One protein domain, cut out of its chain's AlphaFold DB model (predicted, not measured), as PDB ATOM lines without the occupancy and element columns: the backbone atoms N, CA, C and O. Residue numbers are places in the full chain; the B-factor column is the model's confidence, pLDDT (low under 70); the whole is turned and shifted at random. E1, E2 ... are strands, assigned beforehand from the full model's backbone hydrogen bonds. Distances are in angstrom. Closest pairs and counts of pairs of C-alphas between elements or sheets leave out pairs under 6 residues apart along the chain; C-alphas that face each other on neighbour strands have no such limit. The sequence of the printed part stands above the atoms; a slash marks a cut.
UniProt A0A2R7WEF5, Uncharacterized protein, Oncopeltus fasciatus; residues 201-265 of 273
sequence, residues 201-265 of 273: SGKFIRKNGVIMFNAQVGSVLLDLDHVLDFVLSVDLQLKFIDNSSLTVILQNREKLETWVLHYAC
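What this domain is: This is residues 201 to 265 of the 273 residues of an uncharacterized protein of Oncopeltus fasciatus (UniProt A0A2R7WEF5). With little regular structure, this is a long two-stranded hairpin, E3 and E4, with a small hairpin, E1 and E2, towards one end, and a long loop, residues 214 to 244, that runs out and folds back between them in the chain. The 65 printed residues hold no named helix and four strands, E1 to E4 in chain order, in two antiparallel sheets. The class is all strand, with 24 residues in named elements. The whole is loose, radius of gyration of the C-alphas 13.7 A, and elongated, 39 by 24 by 20 A.

Where its parts are: Find C-alpha 245 at (137.840, 106.604, 78.452); E3 runs 22.6 A to residue 252. E4, residues 257 to 264, returns 22.4 A to (134.911, 104.687, 75.833). E1 is residues 204 to 207, E2 210 to 213.

How they stand to each other: E3 and E4 are antiparallel at 163 degrees; look for N 250 and O 259, 2.8 A apart. The hairpin E1 and E2 is antiparallel at 150 degrees, with N 205 and O 212 at 2.8 A. E1 and E2 are apart from E3 and E4.

The domain as a whole: The farthest C-alphas, Asn 208 and Lys 255, are 41.7 A apart. The printed part has no cut; the E2 to E3 link is long. No printed residue is under pLDDT 70.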
ATOM      1  N   SER A 201     143.829 117.245  89.148       93.06
ATOM      2  CA  SER A 201     144.443 116.301  90.078       93.06
ATOM      3  C   SER A 201     144.948 115.065  89.327       93.06
ATOM      4  O   SER A 201     144.330 114.614  88.364       93.06
ATOM      5  N   GLY A 202     146.083 114.510  89.758       91.19
ATOM      6  CA  GLY A 202     146.700 113.328  89.147       91.19
ATOM      7  C   GLY A 202     148.042 113.611  88.466       91.19
ATOM      8  O   GLY A 202     148.598 114.704  88.560       91.19
ATOM      9  N   LYS A 203     148.602 112.591  87.806       90.88
ATOM     10  CA  LYS A 203     149.902 112.677  87.121       90.88
ATOM     11  C   LYS A 203     149.702 112.927  85.628       90.88
ATOM     12  O   LYS A 203     149.304 112.024  84.896       90.88
ATOM     13  N   PHE A 204     150.041 114.130  85.174       91.88
ATOM     14  CA  PHE A 204     149.959 114.527  83.771       91.88
ATOM     15  C   PHE A 204     151.112 115.461  83.384       91.88
ATOM     16  O   PHE A 204     151.823 115.993  84.237       91.88
ATOM     17  N   ILE A 205     151.307 115.645  82.080       91.25
ATOM     18  CA  ILE A 205     152.321 116.523  81.494       91.25
ATOM     19  C   ILE A 205     151.620 117.471  80.524       91.25
ATOM     20  O   ILE A 205     150.879 117.021  79.651       91.25
ATOM     21  N   ARG A 206     151.894 118.773  80.637       90.44
ATOM     22  CA  ARG A 206     151.496 119.767  79.632       90.44
ATOM     23  C   ARG A 206     152.593 119.888  78.584       90.44
ATOM     24  O   ARG A 206     153.741 120.178  78.918       90.44
ATOM     25  N   LYS A 207     152.259 119.641  77.320       89.81
ATOM     26  CA  LYS A 207     153.200 119.779  76.202       89.81
ATOM     27  C   LYS A 207     152.445 120.216  74.959       89.81
ATOM     28  O   LYS A 207     151.431 119.619  74.641       89.81
ATOM     29  N   ASN A 208     152.963 121.212  74.242       88.31
ATOM     30  CA  ASN A 208     152.402 121.678  72.967       88.31
ATOM     31  C   ASN A 208     150.899 122.030  73.027       88.31
ATOM     32  O   ASN A 208     150.168 121.699  72.101       88.31
ATOM     33  N   GLY A 209     150.434 122.661  74.111       87.62
ATOM     34  CA  GLY A 209     149.021 123.039  74.242       87.62
ATOM     35  C   GLY A 209     148.073 121.876  74.546       87.62
ATOM     36  O   GLY A 209     146.867 122.035  74.430       87.62
ATOM     37  N   VAL A 210     148.581 120.698  74.932       91.12
ATOM     38  CA  VAL A 210     147.742 119.556  75.322       91.12
ATOM     39  C   VAL A 210     148.147 118.976  76.673       91.12
ATOM     40  O   VAL A 210     149.319 119.013  77.074       91.12
ATOM     41  N   ILE A 211     147.166 118.394  77.361       91.56
ATOM     42  CA  ILE A 211     147.378 117.577  78.555       91.56
ATOM     43  C   ILE A 211     147.571 116.128  78.128       91.56
ATOM     44  O   ILE A 211     146.694 115.510  77.531       91.56
ATOM     45  N   MET A 212     148.722 115.568  78.479       91.50
ATOM     46  CA  MET A 212     149.028 114.159  78.281       91.50
ATOM     47  C   MET A 212     149.036 113.448  79.626       91.50
ATOM     48  O   MET A 212     149.714 113.875  80.561       91.50
ATOM     49  N   PHE A 213     148.346 112.321  79.712       89.38
ATOM     50  CA  PHE A 213     148.358 111.464  80.889       89.38
ATOM     51  C   PHE A 213     148.394 109.994  80.481       89.38
ATOM     52  O   PHE A 213     148.103 109.645  79.336       89.38
ATOM     53  N   ASN A 214     148.796 109.131  81.412       87.75
ATOM     54  CA  ASN A 214     148.788 107.688  81.212       87.75
ATOM     55  C   ASN A 214     147.766 107.055  82.157       87.75
ATOM     56  O   ASN A 214     148.019 106.951  83.357       87.75
ATOM     57  N   ALA A 215     146.653 106.590  81.587       76.31
ATOM     58  CA  ALA A 215     145.564 105.960  82.326       76.31
ATOM     59  C   ALA A 215     145.997 104.703  83.109       76.31
ATOM     60  O   ALA A 215     145.383 104.386  84.123       76.31
ATOM     61  N   GLN A 216     147.075 104.017  82.701       80.06
ATOM     62  CA  GLN A 216     147.617 102.862  83.434       80.06
ATOM     63  C   GLN A 216     148.315 103.262  84.744       80.06
ATOM     64  O   GLN A 216     148.418 102.456  85.664       80.06
ATOM     65  N   VAL A 217     148.823 104.497  84.825       81.31
ATOM     66  CA  VAL A 217     149.532 105.022  86.007       81.31
ATOM     67  C   VAL A 217     148.555 105.681  86.985       81.31
ATOM     68  O   VAL A 217     148.831 105.744  88.184       81.31
ATOM     69  N   GLY A 218     147.418 106.165  86.488       83.12
ATOM     70  CA  GLY A 218     146.337 106.727  87.286       83.12
ATOM     71  C   GLY A 218     145.362 107.539  86.437       83.12
ATOM     72  O   GLY A 218     145.651 107.889  85.292       83.12
ATOM     73  N   SER A 219     144.204 107.854  87.014       88.12
ATOM     74  CA  SER A 219     143.257 108.800  86.431       88.12
ATOM     75  C   SER A 219     143.693 110.242  86.682       88.12
ATOM     76  O   SER A 219     144.424 110.552  87.628       88.12
ATOM     77  N   VAL A 220     143.236 111.126  85.803       92.88
ATOM     78  CA  VAL A 220     143.384 112.571  85.940       92.88
ATOM     79  C   VAL A 220     141.982 113.145  86.059       92.88
ATOM     80  O   VAL A 220     141.119 112.805  85.251       92.88
ATOM     81  N   LEU A 221     141.736 113.939  87.102       94.12
ATOM     82  CA  LEU A 221     140.402 114.443  87.421       94.12
ATOM     83  C   LEU A 221     140.410 115.962  87.489       94.12
ATOM     84  O   LEU A 221     141.305 116.555  88.095       94.12
ATOM     85  N   LEU A 222     139.382 116.563  86.907       93.81
ATOM     86  CA  LEU A 222     139.062 117.969  87.066       93.81
ATOM     87  C   LEU A 222     137.763 118.067  87.852       93.81
ATOM     88  O   LEU A 222     136.740 117.549  87.409       93.81
ATOM     89  N   ASP A 223     137.833 118.707  89.012       91.81
ATOM     90  CA  ASP A 223     136.644 119.005  89.797       91.81
ATOM     91  C   ASP A 223     135.942 120.235  89.211       91.81
ATOM     92  O   ASP A 223     136.584 121.253  88.932       91.81
ATOM     93  N   LEU A 224     134.637 120.114  88.977       89.38
ATOM     94  CA  LEU A 224     133.815 121.128  88.327       89.38
ATOM     95  C   LEU A 224     132.552 121.351  89.151       89.38
ATOM     96  O   LEU A 224     131.729 120.449  89.284       89.38
ATOM     97  N   ASP A 225     132.354 122.582  89.617       86.69
ATOM     98  CA  ASP A 225     131.105 123.016  90.255       86.69
ATOM     99  C   ASP A 225     130.273 123.873  89.287       86.69
ATOM    100  O   ASP A 225     129.972 125.042  89.532       86.69
ATOM    101  N   HIS A 226     129.966 123.307  88.115       86.75
ATOM    102  CA  HIS A 226     129.189 123.990  87.077       86.75
ATOM    103  C   HIS A 226     127.715 123.579  87.129       86.75
ATOM    104  O   HIS A 226     127.398 122.395  87.222       86.75
ATOM    105  N   VAL A 227     126.805 124.558  87.067       87.94
ATOM    106  CA  VAL A 227     125.370 124.341  87.364       87.94
ATOM    107  C   VAL A 227     124.399 124.891  86.321       87.94
ATOM    108  O   VAL A 227     123.198 124.677  86.453       87.94
ATOM    109  N   LEU A 228     124.889 125.636  85.326       88.19
ATOM    110  CA  LEU A 228     124.030 126.380  84.396       88.19
ATOM    111  C   LEU A 228     123.993 125.781  82.988       88.19
ATOM    112  O   LEU A 228     122.925 125.739  82.385       88.19
ATOM    113  N   ASP A 229     125.132 125.310  82.478       90.06
ATOM    114  CA  ASP A 229     125.273 124.876  81.084       90.06
ATOM    115  C   ASP A 229     125.719 123.412  81.028       90.06
ATOM    116  O   ASP A 229     126.698 123.027  81.659       90.06
ATOM    117  N   PHE A 230     125.014 122.587  80.258       92.81
ATOM    118  CA  PHE A 230     125.213 121.130  80.254       92.81
ATOM    119  C   PHE A 230     125.715 120.591  78.909       92.81
ATOM    120  O   PHE A 230     125.532 119.417  78.593       92.81
ATOM    121  N   VAL A 231     126.362 121.446  78.112       93.88
ATOM    122  CA  VAL A 231     127.028 121.064  76.862       93.88
ATOM    123  C   VAL A 231     128.537 121.130  77.074       93.88
ATOM    124  O   VAL A 231     129.111 122.211  77.172       93.88
ATOM    125  N   LEU A 232     129.175 119.961  77.148       94.44
ATOM    126  CA  LEU A 232     130.625 119.830  77.271       94.44
ATOM    127  C   LEU A 232     131.243 119.556  75.894       94.44
ATOM    128  O   LEU A 232     130.814 118.643  75.189       94.44
ATOM    129  N   SER A 233     132.283 120.311  75.544       94.75
ATOM    130  CA  SER A 233     133.113 120.075  74.361       94.75
ATOM    131  C   SER A 233     134.563 119.871  74.791       94.75
ATOM    132  O   SER A 233     135.070 120.621  75.625       94.75
ATOM    133  N   VAL A 234     135.202 118.823  74.268       93.56
ATOM    134  CA  VAL A 234     136.587 118.454  74.585       93.56
ATOM    135  C   VAL A 234     137.245 117.874  73.340       93.56
ATOM    136  O   VAL A 234     136.723 116.928  72.747       93.56
ATOM    137  N   ASP A 235     138.427 118.384  73.004       93.44
ATOM    138  CA  ASP A 235     139.309 117.753  72.029       93.44
ATOM    139  C   ASP A 235     140.062 116.602  72.696       93.44
ATOM    140  O   ASP A 235     140.798 116.783  73.670       93.44
ATOM    141  N   LEU A 236     139.852 115.387  72.192       91.06
ATOM    142  CA  LEU A 236     140.268 114.171  72.878       91.06
ATOM    143  C   LEU A 236     140.936 113.185  71.922       91.06
ATOM    144  O   LEU A 236     140.403 112.856  70.865       91.06
ATOM    145  N   GLN A 237     142.072 112.632  72.347       90.75
ATOM    146  CA  GLN A 237     142.720 111.505  71.681       90.75
ATOM    147  C   GLN A 237     142.829 110.321  72.646       90.75
ATOM    148  O   GLN A 237     143.792 110.193  73.403       90.75
ATOM    149  N   LEU A 238     141.831 109.436  72.613       87.25
ATOM    150  CA  LEU A 238     141.834 108.200  73.395       87.25
ATOM    151  C   LEU A 238     142.598 107.092  72.665       87.25
ATOM    152  O   LEU A 238     142.448 106.900  71.457       87.25
ATOM    153  N   LYS A 239     143.391 106.316  73.408       84.69
ATOM    154  CA  LYS A 239     144.059 105.128  72.873       84.69
ATOM    155  C   LYS A 239     143.192 103.893  73.089       84.69
ATOM    156  O   LYS A 239     142.954 103.482  74.225       84.69
ATOM    157  N   PHE A 240     142.790 103.266  71.984       80.00
ATOM    158  CA  PHE A 240     142.011 102.024  71.994       80.00
ATOM    159  C   PHE A 240     142.740 100.878  72.710       80.00
ATOM    160  O   PHE A 240     142.126 100.163  73.492       80.00
ATOM    161  N   ILE A 241     144.052 100.731  72.472       79.69
ATOM    162  CA  ILE A 241     144.883  99.660  73.059       79.69
ATOM    163  C   ILE A 241     144.882  99.731  74.592       79.69
ATOM    164  O   ILE A 241     144.924  98.705  75.262       79.69
ATOM    165  N   ASP A 242     144.788 100.942  75.139       75.69
ATOM    166  CA  ASP A 242     144.884 101.197  76.574       75.69
ATOM    167  C   ASP A 242     143.507 101.239  77.266       75.69
ATOM    168  O   ASP A 242     143.434 101.634  78.427       75.69
ATOM    169  N   ASN A 243     142.413 100.891  76.567       80.19
ATOM    170  CA  ASN A 243     141.030 101.022  77.054       80.19
ATOM    171  C   ASN A 243     140.747 102.398  77.684       80.19
ATOM    172  O   ASN A 243     140.093 102.519  78.722       80.19
ATOM    173  N   SER A 244     141.272 103.450  77.053       86.88
ATOM    174  CA  SER A 244     141.105 104.815  77.545       86.88
ATOM    175  C   SER A 244     139.636 105.245  77.458       86.88
ATOM    176  O   SER A 244     138.924 104.890  76.515       86.88
ATOM    177  N   SER A 245     139.186 106.032  78.432       90.12
ATOM    178  CA  SER A 245     137.840 106.604  78.452       90.12
ATOM    179  C   SER A 245     137.849 108.022  79.013       90.12
ATOM    180  O   SER A 245     138.746 108.401  79.767       90.12
ATOM    181  N   LEU A 246     136.840 108.800  78.631       93.00
ATOM    182  CA  LEU A 246     136.461 110.043  79.289       93.00
ATOM    183  C   LEU A 246     135.242 109.748  80.158       93.00
ATOM    184  O   LEU A 246     134.297 109.102  79.709       93.00
ATOM    185  N   THR A 247     135.263 110.197  81.408       94.25
ATOM    186  CA  THR A 247     134.132 110.036  82.322       94.25
ATOM    187  C   THR A 247     133.671 111.391  82.824       94.25
ATOM    188  O   THR A 247     134.484 112.186  83.286       94.25
ATOM    189  N   VAL A 248     132.366 111.634  82.724       95.69
ATOM    190  CA  VAL A 248     131.706 112.845  83.219       95.69
ATOM    191  C   VAL A 248     130.751 112.432  84.328       95.69
ATOM    192  O   VAL A 248     129.907 111.559  84.128       95.69
ATOM    193  N   ILE A 249     130.905 113.031  85.505       95.25
ATOM    194  CA  ILE A 249     130.058 112.763  86.668       95.25
ATOM    195  C   ILE A 249     129.064 113.915  86.785       95.25
ATOM    196  O   ILE A 249     129.464 115.071  86.885       95.25
ATOM    197  N   LEU A 250     127.773 113.598  86.753       95.06
ATOM    198  CA  LEU A 250     126.682 114.554  86.910       95.06
ATOM    199  C   LEU A 250     125.940 114.271  88.210       95.06
ATOM    200  O   LEU A 250     125.640 113.120  88.520       95.06
ATOM    201  N   GLN A 251     125.584 115.320  88.943       93.75
ATOM    202  CA  GLN A 251     124.773 115.202  90.147       93.75
ATOM    203  C   GLN A 251     123.446 115.934  89.965       93.75
ATOM    204  O   GLN A 251     123.413 117.128  89.669       93.75
ATOM    205  N   ASN A 252     122.339 115.232  90.198       92.12
ATOM    206  CA  ASN A 252     121.046 115.870  90.387       92.12
ATOM    207  C   ASN A 252     120.982 116.417  91.820       92.12
ATOM    208  O   ASN A 252     120.921 115.645  92.775       92.12
ATOM    209  N   ARG A 253     120.990 117.746  91.979       87.38
ATOM    210  CA  ARG A 253     121.000 118.396  93.300       87.38
ATOM    211  C   ARG A 253     119.709 118.201  94.095       87.38
ATOM    212  O   ARG A 253     119.766 118.153  95.316       87.38
ATOM    213  N   GLU A 254     118.565 118.075  93.425       90.75
ATOM    214  CA  GLU A 254     117.266 117.912  94.088       90.75
ATOM    215  C   GLU A 254     117.088 116.494  94.633       90.75
ATOM    216  O   GLU A 254     116.636 116.304  95.759       90.75
ATOM    217  N   LYS A 255     117.470 115.493  93.833       93.69
ATOM    218  CA  LYS A 255     117.335 114.073  94.189       93.69
ATOM    219  C   LYS A 255     118.563 113.492  94.889       93.69
ATOM    220  O   LYS A 255     118.498 112.375  95.387       93.69
ATOM    221  N   LEU A 256     119.677 114.228  94.898       91.81
ATOM    222  CA  LEU A 256     120.998 113.772  95.348       91.81
ATOM    223  C   LEU A 256     121.505 112.520  94.603       91.81
ATOM    224  O   LEU A 256     122.368 111.794  95.094       91.81
ATOM    225  N   GLU A 257     120.996 112.280  93.394       94.19
ATOM    226  CA  GLU A 257     121.398 111.164  92.535       94.19
ATOM    227  C   GLU A 257     122.653 111.524  91.740       94.19
ATOM    228  O   GLU A 257     122.764 112.624  91.198       94.19
ATOM    229  N   THR A 258     123.585 110.577  91.634       94.50
ATOM    230  CA  THR A 258     124.814 110.739  90.848       94.50
ATOM    231  C   THR A 258     124.779 109.825  89.631       94.50
ATOM    232  O   THR A 258     124.574 108.620  89.757       94.50
ATOM    233  N   TRP A 259     125.020 110.405  88.462       94.44
ATOM    234  CA  TRP A 259     125.075 109.733  87.174       94.44
ATOM    235  C   TRP A 259     126.498 109.792  86.631       94.44
ATOM    236  O   TRP A 259     127.124 110.850  86.622       94.44
ATOM    237  N   VAL A 260     127.016 108.657  86.170       95.19
ATOM    238  CA  VAL A 260     128.383 108.550  85.650       95.19
ATOM    239  C   VAL A 260     128.319 108.176  84.174       95.19
ATOM    240  O   VAL A 260     127.942 107.059  83.821       95.19
ATOM    241  N   LEU A 261     128.670 109.122  83.303       94.31
ATOM    242  CA  LEU A 261     128.685 108.924  81.857       94.31
ATOM    243  C   LEU A 261     130.082 108.508  81.408       94.31
ATOM    244  O   LEU A 261     131.036 109.267  81.563       94.31
ATOM    245  N   HIS A 262     130.189 107.316  80.824       92.62
ATOM    246  CA  HIS A 262     131.444 106.765  80.318       92.62
ATOM    247  C   HIS A 262     131.484 106.809  78.788       92.62
ATOM    248  O   HIS A 262     130.768 106.069  78.115       92.62
ATOM    249  N   TYR A 263     132.377 107.628  78.239       92.00
ATOM    250  CA  TYR A 263     132.696 107.669  76.815       92.00
ATOM    251  C   TYR A 263     133.966 106.845  76.579       92.00
ATOM    252  O   TYR A 263     135.064 107.260  76.952       92.00
ATOM    253  N   ALA A 264     133.822 105.651  76.002       88.00
ATOM    254  CA  ALA A 264     134.911 104.687  75.833       88.00
ATOM    255  C   ALA A 264     134.999 104.171  74.391       88.00
ATOM    256  O   ALA A 264     133.994 104.086  73.690       88.00
ATOM    257  N   CYS A 265     136.193 103.754  73.964       82.44
ATOM    258  CA  CYS A 265     136.431 103.319  72.582       82.44
ATOM    259  C   CYS A 265     135.848 101.935  72.214       82.44
ATOM    260  O   CYS A 265     135.931 101.546  71.054       82.44
TER     261      CYS A 265